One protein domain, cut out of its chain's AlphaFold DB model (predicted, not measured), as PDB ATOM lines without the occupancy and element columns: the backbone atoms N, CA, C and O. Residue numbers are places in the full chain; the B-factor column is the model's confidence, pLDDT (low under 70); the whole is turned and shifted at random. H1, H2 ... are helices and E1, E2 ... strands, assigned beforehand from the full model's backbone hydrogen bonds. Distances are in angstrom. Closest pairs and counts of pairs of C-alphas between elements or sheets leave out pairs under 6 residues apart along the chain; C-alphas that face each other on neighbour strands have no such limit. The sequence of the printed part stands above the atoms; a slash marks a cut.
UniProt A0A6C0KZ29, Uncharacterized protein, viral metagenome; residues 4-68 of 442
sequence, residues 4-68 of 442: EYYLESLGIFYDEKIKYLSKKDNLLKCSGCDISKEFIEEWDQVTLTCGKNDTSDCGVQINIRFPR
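This is residues 4 to 68 of the 442 residues of an uncharacterized protein of viral metagenome (UniProt A0A6C0KZ29). What would one see first? One helix, H1, packs slantwise over one face of a small sheet of three strands, E1, E2 and E3, in two layers; no named helix covers the other face. The long link of residues 22 to 37 joins the two layers. How is it made up? The printed part has 65 residues, mixed in class, with one named helix and then three strands; the sheet's order is E1, E2, E3, antiparallel throughout. It is compact, with a radius of gyration of the C-alphas of 11.9 A and spans of 35 by 27 by 20 A.

Where does the helix run? H1, residues 4 to 21, begins with C-alpha 4 at (-41.184, 14.191, 14.240) and is 25.8 A long. Where are the strands? E1 is residues 38 to 41, 9.9 A; E2 is residues 45 to 49, 13.0 A. E3, residues 60 to 65, is 13.4 A long and ends with C-alpha 65 at (-32.248, 25.064, 9.743).

How do the strands pair? They form a meander, each strand the antiparallel neighbour of the one before, with hairpins E1 and E2, and E2 and E3. N 40 and O 47 are 2.8 A apart, and N 48 and O 62 are 2.8 A apart, both within hydrogen-bond range. How does H1 stand? It is on the sheet at a height of 9.5 A, over E1, E2 and E3, and at 52 degrees to E3 on the local plane it runs slantwise to the strands. The closest C-alphas of H1 and E3 are those of Phe 13 and Ile 62, 7.2 A apart. In H1 every O i to N i+4 pair is within hydrogen-bond range.

How large is it? The C-alphas farthest apart, of Asp 25 and Arg 68, are 36.7 A apart. Is it continuous? The printed part has no cut, and the link from H1 to E1 is long, with 16 residues. Where is confidence low? The pLDDT is under 70 at residue 4, residues 52 to 57 and residues 67 to 68.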
ATOM      1  N   GLU A   4     -41.702  15.503  14.624       64.38
ATOM      2  CA  GLU A   4     -41.184  14.191  14.240       64.38
ATOM      3  C   GLU A   4     -40.384  14.216  12.927       64.38
ATOM      4  O   GLU A   4     -39.265  13.704  12.887       64.38
ATOM      5  N   TYR A   5     -40.876  14.891  11.880       71.56
ATOM      6  CA  TYR A   5     -40.167  14.989  10.596       71.56
ATOM      7  C   TYR A   5     -38.839  15.755  10.714       71.56
ATOM      8  O   TYR A   5     -37.851  15.424  10.048       71.56
ATOM      9  N   TYR A   6     -38.794  16.770  11.580       72.75
ATOM     10  CA  TYR A   6     -37.570  17.516  11.880       72.75
ATOM     11  C   TYR A   6     -36.521  16.639  12.574       72.75
ATOM     12  O   TYR A   6     -35.375  16.578  12.118       72.75
ATOM     13  N   LEU A   7     -36.915  15.927  13.633       75.38
ATOM     14  CA  LEU A   7     -36.018  15.042  14.381       75.38
ATOM     15  C   LEU A   7     -35.539  13.855  13.535       75.38
ATOM     16  O   LEU A   7     -34.358  13.510  13.584       75.38
ATOM     17  N   GLU A   8     -36.412  13.275  12.707       77.50
ATOM     18  CA  GLU A   8     -36.048  12.209  11.765       77.50
ATOM     19  C   GLU A   8     -34.994  12.698  10.763       77.50
ATOM     20  O   GLU A   8     -33.964  12.053  10.557       77.50
ATOM     21  N   SER A   9     -35.203  13.884  10.187       79.06
ATOM     22  CA  SER A   9     -34.263  14.482   9.235       79.06
ATOM     23  C   SER A   9     -32.903  14.770   9.874       79.06
ATOM     24  O   SER A   9     -31.862  14.552   9.245       79.06
ATOM     25  N   LEU A  10     -32.897  15.212  11.137       81.19
ATOM     26  CA  LEU A  10     -31.680  15.407  11.925       81.19
ATOM     27  C   LEU A  10     -30.941  14.078  12.156       81.19
ATOM     28  O   LEU A  10     -29.723  14.013  11.983       81.19
ATOM     29  N   GLY A  11     -31.678  13.016  12.493       79.88
ATOM     30  CA  GLY A  11     -31.138  11.664  12.637       79.88
ATOM     31  C   GLY A  11     -30.463  11.176  11.356       79.88
ATOM     32  O   GLY A  11     -29.302  10.772  11.385       79.88
ATOM     33  N   ILE A  12     -31.132  11.324  10.206       81.75
ATOM     34  CA  ILE A  12     -30.585  10.948   8.893       81.75
ATOM     35  C   ILE A  12     -29.273  11.693   8.599       81.75
ATOM     36  O   ILE A  12     -28.317  11.089   8.103       81.75
ATOM     37  N   PHE A  13     -29.204  12.993   8.905       86.88
ATOM     38  CA  PHE A  13     -27.993  13.789   8.700       86.88
ATOM     39  C   PHE A  13     -26.797  13.230   9.489       86.88
ATOM     40  O   PHE A  13     -25.732  12.990   8.909       86.88
ATOM     41  N   TYR A  14     -26.968  12.985  10.791       84.75
ATOM     42  CA  TYR A  14     -25.884  12.482  11.638       84.75
ATOM     43  C   TYR A  14     -25.524  11.022  11.343       84.75
ATOM     44  O   TYR A  14     -24.338  10.686  11.343       84.75
ATOM     45  N   ASP A  15     -26.494  10.180  10.988       84.19
ATOM     46  CA  ASP A  15     -26.240   8.806  10.546       84.19
ATOM     47  C   ASP A  15     -25.360   8.769   9.293       84.19
ATOM     48  O   ASP A  15     -24.392   8.006   9.211       84.19
ATOM     49  N   GLU A  16     -25.650   9.618   8.304       84.38
ATOM     50  CA  GLU A  16     -24.826   9.734   7.101       84.38
ATOM     51  C   GLU A  16     -23.434  10.296   7.402       84.38
ATOM     52  O   GLU A  16     -22.454   9.844   6.797       84.38
ATOM     53  N   LYS A  17     -23.314  11.215   8.367       85.62
ATOM     54  CA  LYS A  17     -22.019  11.726   8.836       85.62
ATOM     55  C   LYS A  17     -21.190  10.608   9.466       85.62
ATOM     56  O   LYS A  17     -20.021  10.446   9.121       85.62
ATOM     57  N   ILE A  18     -21.786   9.782  10.323       83.94
ATOM     58  CA  ILE A  18     -21.117   8.622  10.935       83.94
ATOM     59  C   ILE A  18     -20.679   7.622   9.856       83.94
ATOM     60  O   ILE A  18     -19.526   7.177   9.847       83.94
ATOM     61  N   LYS A  19     -21.556   7.306   8.894       83.75
ATOM     62  CA  LYS A  19     -21.223   6.440   7.749       83.75
ATOM     63  C   LYS A  19     -20.054   6.995   6.939       83.75
ATOM     64  O   LYS A  19     -19.151   6.235   6.592       83.75
ATOM     65  N   TYR A  20     -20.028   8.296   6.671       86.12
ATOM     66  CA  TYR A  20     -18.915   8.956   5.991       86.12
ATOM     67  C   TYR A  20     -17.607   8.848   6.792       86.12
ATOM     68  O   TYR A  20     -16.567   8.470   6.247       86.12
ATOM     69  N   LEU A  21     -17.663   9.091   8.105       85.19
ATOM     70  CA  LEU A  21     -16.508   9.003   9.005       85.19
ATOM     71  C   LEU A  21     -15.936   7.582   9.130       85.19
ATOM     72  O   LEU A  21     -14.762   7.435   9.470       85.19
ATOM     73  N   SER A  22     -16.706   6.542   8.786       85.25
ATOM     74  CA  SER A  22     -16.220   5.153   8.727       85.25
ATOM     75  C   SER A  22     -15.188   4.888   7.617       85.25
ATOM     76  O   SER A  22     -14.561   3.829   7.609       85.25
ATOM     77  N   LYS A  23     -15.001   5.833   6.679       81.12
ATOM     78  CA  LYS A  23     -14.034   5.779   5.564       81.12
ATOM     79  C   LYS A  23     -14.174   4.580   4.617       81.12
ATOM     80  O   LYS A  23     -13.237   4.275   3.883       81.12
ATOM     81  N   LYS A  24     -15.327   3.911   4.584       82.50
ATOM     82  CA  LYS A  24     -15.608   2.879   3.575       82.50
ATOM     83  C   LYS A  24     -15.843   3.533   2.212       82.50
ATOM     84  O   LYS A  24     -16.671   4.437   2.107       82.50
ATOM     85  N   ASP A  25     -15.158   3.058   1.172       75.38
ATOM     86  CA  ASP A  25     -15.139   3.684  -0.164       75.38
ATOM     87  C   ASP A  25     -16.535   3.921  -0.764       75.38
ATOM     88  O   ASP A  25     -16.775   4.934  -1.420       75.38
ATOM     89  N   ASN A  26     -17.485   3.027  -0.486       76.56
ATOM     90  CA  ASN A  26     -18.872   3.113  -0.946       76.56
ATOM     91  C   ASN A  26     -19.749   4.116  -0.169       76.56
ATOM     92  O   ASN A  26     -20.860   4.403  -0.605       76.56
ATOM     93  N   LEU A  27     -19.283   4.642   0.969       80.88
ATOM     94  CA  LEU A  27     -20.028   5.577   1.827       80.88
ATOM     95  C   LEU A  27     -19.513   7.019   1.733       80.88
ATOM     96  O   LEU A  27     -20.195   7.946   2.176       80.88
ATOM     97  N   LEU A  28     -18.335   7.209   1.130       82.62
ATOM     98  CA  LEU A  28     -17.670   8.506   0.985       82.62
ATOM     99  C   LEU A  28     -18.322   9.421  -0.054       82.62
ATOM    100  O   LEU A  28     -18.132  10.636   0.000       82.62
ATOM    101  N   LYS A  29     -19.052   8.853  -1.016       83.88
ATOM    102  CA  LYS A  29     -19.658   9.573  -2.141       83.88
ATOM    103  C   LYS A  29     -21.142   9.263  -2.232       83.88
ATOM    104  O   LYS A  29     -21.610   8.242  -1.734       83.88
ATOM    105  N   CYS A  30     -21.884  10.159  -2.863       79.69
ATOM    106  CA  CYS A  30     -23.274   9.897  -3.218       79.69
ATOM    107  C   CYS A  30     -23.327   9.082  -4.508       79.69
ATOM    108  O   CYS A  30     -22.412   9.147  -5.332       79.69
ATOM    109  N   SER A  31     -24.381   8.288  -4.670       77.31
ATOM    110  CA  SER A  31     -24.560   7.452  -5.855       77.31
ATOM    111  C   SER A  31     -24.524   8.310  -7.121       77.31
ATOM    112  O   SER A  31     -25.344   9.208  -7.274       77.31
ATOM    113  N   GLY A  32     -23.574   8.037  -8.020       74.62
ATOM    114  CA  GLY A  32     -23.413   8.787  -9.272       74.62
ATOM    115  C   GLY A  32     -22.627  10.098  -9.156       74.62
ATOM    116  O   GLY A  32     -22.542  10.826 -10.141       74.62
ATOM    117  N   CYS A  33     -22.031  10.393  -7.996       78.56
ATOM    118  CA  CYS A  33     -21.269  11.618  -7.770       78.56
ATOM    119  C   CYS A  33     -19.768  11.347  -7.669       78.56
ATOM    120  O   CYS A  33     -19.315  10.509  -6.889       78.56
ATOM    121  N   ASP A  34     -18.979  12.111  -8.427       77.56
ATOM    122  CA  ASP A  34     -17.516  12.011  -8.409       77.56
ATOM    123  C   ASP A  34     -16.898  12.660  -7.167       77.56
ATOM    124  O   ASP A  34     -15.800  12.283  -6.739       77.56
ATOM    125  N   ILE A  35     -17.614  13.621  -6.583       80.19
ATOM    126  CA  ILE A  35     -17.202  14.391  -5.412       80.19
ATOM    127  C   ILE A  35     -17.696  13.682  -4.146       80.19
ATOM    128  O   ILE A  35     -18.789  13.113  -4.100       80.19
ATOM    129  N   SER A  36     -16.848  13.682  -3.120       83.12
ATOM    130  CA  SER A  36     -17.192  13.159  -1.800       83.12
ATOM    131  C   SER A  36     -18.262  13.999  -1.112       83.12
ATOM    132  O   SER A  36     -18.362  15.201  -1.347       83.12
ATOM    133  N   LYS A  37     -19.037  13.351  -0.238       88.75
ATOM    134  CA  LYS A  37     -19.964  14.035   0.666       88.75
ATOM    135  C   LYS A  37     -19.212  15.089   1.477       88.75
ATOM    136  O   LYS A  37     -18.080  14.860   1.908       88.75
ATOM    137  N   GLU A  38     -19.879  16.202   1.712       88.94
ATOM    138  CA  GLU A  38     -19.433  17.293   2.560       88.94
ATOM    139  C   GLU A  38     -20.556  17.627   3.544       88.94
ATOM    140  O   GLU A  38     -21.731  17.691   3.176       88.94
ATOM    141  N   PHE A  39     -20.175  17.794   4.809       89.38
ATOM    142  CA  PHE A  39     -21.073  18.095   5.917       89.38
ATOM    143  C   PHE A  39     -20.667  19.456   6.474       89.38
ATOM    144  O   PHE A  39     -19.560  19.607   6.991       89.38
ATOM    145  N   ILE A  40     -21.547  20.438   6.326       88.25
ATOM    146  CA  ILE A  40     -21.349  21.815   6.770       88.25
ATOM    147  C   ILE A  40     -22.221  22.020   8.005       88.25
ATOM    148  O   ILE A  40     -23.433  21.819   7.940       88.25
ATOM    149  N   GLU A  41     -21.602  22.402   9.118       86.75
ATOM    150  CA  GLU A  41     -22.281  22.661  10.389       86.75
ATOM    151  C   GLU A  41     -22.052  24.118  10.774       86.75
ATOM    152  O   GLU A  41     -20.938  24.525  11.110       86.75
ATOM    153  N   GLU A  42     -23.111  24.910  10.663       85.12
ATOM    154  CA  GLU A  42     -23.161  26.307  11.068       85.12
ATOM    155  C   GLU A  42     -23.986  26.432  12.356       85.12
ATOM    156  O   GLU A  42     -24.632  25.486  12.809       85.12
ATOM    157  N   TRP A  43     -23.951  27.608  12.977       70.88
ATOM    158  CA  TRP A  43     -24.611  27.841  14.263       70.88
ATOM    159  C   TRP A  43     -26.148  27.765  14.178       70.88
ATOM    160  O   TRP A  43     -26.788  27.452  15.177       70.88
ATOM    161  N   ASP A  44     -26.739  28.031  13.009       76.50
ATOM    162  CA  ASP A  44     -28.188  28.030  12.770       76.50
ATOM    163  C   ASP A  44     -28.658  26.977  11.759       76.50
ATOM    164  O   ASP A  44     -29.859  26.863  11.516       76.50
ATOM    165  N   GLN A  45     -27.756  26.201  11.155       85.94
ATOM    166  CA  GLN A  45     -28.133  25.174  10.187       85.94
ATOM    167  C   GLN A  45     -27.060  24.106   9.981       85.94
ATOM    168  O   GLN A  45     -25.865  24.336  10.154       85.94
ATOM    169  N   VAL A  46     -27.493  22.945   9.496       88.69
ATOM    170  CA  VAL A  46     -26.619  21.875   9.012       88.69
ATOM    171  C   VAL A  46     -26.959  21.508   7.576       88.69
ATOM    172  O   VAL A  46     -28.126  21.491   7.179       88.69
ATOM    173  N   THR A  47     -25.931  21.228   6.778       89.69
ATOM    174  CA  THR A  47     -26.074  20.918   5.354       89.69
ATOM    175  C   THR A  47     -25.226  19.718   4.962       89.69
ATOM    176  O   THR A  47     -24.015  19.715   5.154       89.69
ATOM    177  N   LEU A  48     -25.860  18.706   4.372       88.94
ATOM    178  CA  LEU A  48     -25.198  17.616   3.659       88.94
ATOM    179  C   LEU A  48     -25.259  17.923   2.168       88.94
ATOM    180  O   LEU A  48     -26.348  18.042   1.602       88.94
ATOM    181  N   THR A  49     -24.103  18.003   1.519       88.06
ATOM    182  CA  THR A  49     -23.986  18.173   0.069       88.06
ATOM    183  C   THR A  49     -23.058  17.123  -0.537       88.06
ATOM    184  O   THR A  49     -22.168  16.604   0.132       88.06
ATOM    185  N   CYS A  50     -23.264  16.780  -1.809       84.88
ATOM    186  CA  CYS A  50     -22.384  15.873  -2.557       84.88
ATOM    187  C   CYS A  50     -21.641  16.582  -3.700       84.88
ATOM    188  O   CYS A  50     -21.133  15.916  -4.606       84.88
ATOM    189  N   GLY A  51     -21.603  17.919  -3.691       73.62
ATOM    190  CA  GLY A  51     -21.005  18.716  -4.759       73.62
ATOM    191  C   GLY A  51     -21.471  20.174  -4.774       73.62
ATOM    192  O   GLY A  51     -22.251  20.622  -3.941       73.62
ATOM    193  N   LYS A  52     -20.943  20.951  -5.726       65.00
ATOM    194  CA  LYS A  52     -21.070  22.422  -5.745       65.00
ATOM    195  C   LYS A  52     -22.275  22.968  -6.520       65.00
ATOM    196  O   LYS A  52     -22.452  24.179  -6.554       65.00
ATOM    197  N   ASN A  53     -23.059  22.113  -7.178       60.47
ATOM    198  CA  ASN A  53     -24.155  22.549  -8.045       60.47
ATOM    199  C   ASN A  53     -25.507  22.182  -7.430       60.47
ATOM    200  O   ASN A  53     -25.851  21.006  -7.378       60.47
ATOM    201  N   ASP A  54     -26.304  23.184  -7.067       58.75
ATOM    202  CA  ASP A  54     -27.614  23.034  -6.406       58.75
ATOM    203  C   ASP A  54     -28.722  22.418  -7.289       58.75
ATOM    204  O   ASP A  54     -29.872  22.310  -6.870       58.75
ATOM    205  N   THR A  55     -28.404  22.025  -8.526       55.69
ATOM    206  CA  THR A  55     -29.375  21.603  -9.549       55.69
ATOM    207  C   THR A  55     -29.192  20.162 -10.041       55.69
ATOM    208  O   THR A  55     -29.769  19.805 -11.066       55.69
ATOM    209  N   SER A  56     -28.377  19.333  -9.380       58.72
ATOM    210  CA  SER A  56     -28.171  17.923  -9.762       58.72
ATOM    211  C   SER A  56     -28.302  16.968  -8.574       58.72
ATOM    212  O   SER A  56     -28.267  17.390  -7.420       58.72
ATOM    213  N   ASP A  57     -28.370  15.660  -8.856       64.38
ATOM    214  CA  ASP A  57     -28.324  14.578  -7.851       64.38
ATOM    215  C   ASP A  57     -27.102  14.672  -6.912       64.38
ATOM    216  O   ASP A  57     -27.084  14.074  -5.836       64.38
ATOM    217  N   CYS A  58     -26.102  15.473  -7.295       74.19
ATOM    218  CA  CYS A  58     -24.861  15.734  -6.578       74.19
ATOM    219  C   CYS A  58     -24.784  17.142  -5.958       74.19
ATOM    220  O   CYS A  58     -23.685  17.632  -5.723       74.19
ATOM    221  N   GLY A  59     -25.913  17.814  -5.736       79.38
ATOM    222  CA  GLY A  59     -25.983  19.105  -5.043       79.38
ATOM    223  C   GLY A  59     -26.191  18.977  -3.536       79.38
ATOM    224  O   GLY A  59     -25.840  17.959  -2.926       79.38
ATOM    225  N   VAL A  60     -26.814  19.996  -2.939       83.62
ATOM    226  CA  VAL A  60     -27.346  19.920  -1.571       83.62
ATOM    227  C   VAL A  60     -28.335  18.763  -1.485       83.62
ATOM    228  O   VAL A  60     -29.227  18.644  -2.316       83.62
ATOM    229  N   GLN A  61     -28.173  17.902  -0.487       82.81
ATOM    230  CA  GLN A  61     -29.029  16.737  -0.265       82.81
ATOM    231  C   GLN A  61     -30.018  16.985   0.866       82.81
ATOM    232  O   GLN A  61     -31.209  16.714   0.716       82.81
ATOM    233  N   ILE A  62     -29.508  17.508   1.981       84.94
ATOM    234  CA  ILE A  62     -30.260  17.817   3.193       84.94
ATOM    235  C   ILE A  62     -29.756  19.169   3.685       84.94
ATOM    236  O   ILE A  62     -28.555  19.346   3.861       84.94
ATOM    237  N   ASN A  63     -30.661  20.111   3.911       86.12
ATOM    238  CA  ASN A  63     -30.396  21.341   4.644       86.12
ATOM    239  C   ASN A  63     -31.442  21.446   5.755       86.12
ATOM    240  O   ASN A  63     -32.640  21.401   5.482       86.12
ATOM    241  N   ILE A  64     -30.987  21.523   7.000       84.31
ATOM    242  CA  ILE A  64     -31.840  21.617   8.183       84.31
ATOM    243  C   ILE A  64     -31.459  22.901   8.893       84.31
ATOM    244  O   ILE A  64     -30.335  23.034   9.370       84.31
ATOM    245  N   ARG A  65     -32.394  23.844   8.958       80.81
ATOM    246  CA  ARG A  65     -32.248  25.064   9.743       80.81
ATOM    247  C   ARG A  65     -32.792  24.830  11.143       80.81
ATOM    248  O   ARG A  65     -33.932  24.384  11.291       80.81
ATOM    249  N   PHE A  66     -31.977  25.134  12.142       75.81
ATOM    250  CA  PHE A  66     -32.344  25.024  13.542       75.81
ATOM    251  C   PHE A  66     -33.331  26.123  13.944       75.81
ATOM    252  O   PHE A  66     -33.267  27.234  13.405       75.81
ATOM    253  N   PRO A  67     -34.242  25.832  14.889       66.69
ATOM    254  CA  PRO A  67     -35.089  26.859  15.469       66.69
ATOM    255  C   PRO A  67     -34.225  27.871  16.221       66.69
ATOM    256  O   PRO A  67     -33.191  27.525  16.805       66.69
ATOM    257  N   ARG A  68     -34.633  29.141  16.198       64.25
ATOM    258  CA  ARG A  68     -33.897  30.193  16.890       64.25
ATOM    259  C   ARG A  68     -34.347  30.219  18.342       64.25
ATOM    260  O   ARG A  68     -35.482  30.569  18.653       64.25
TER     261      ARG A  68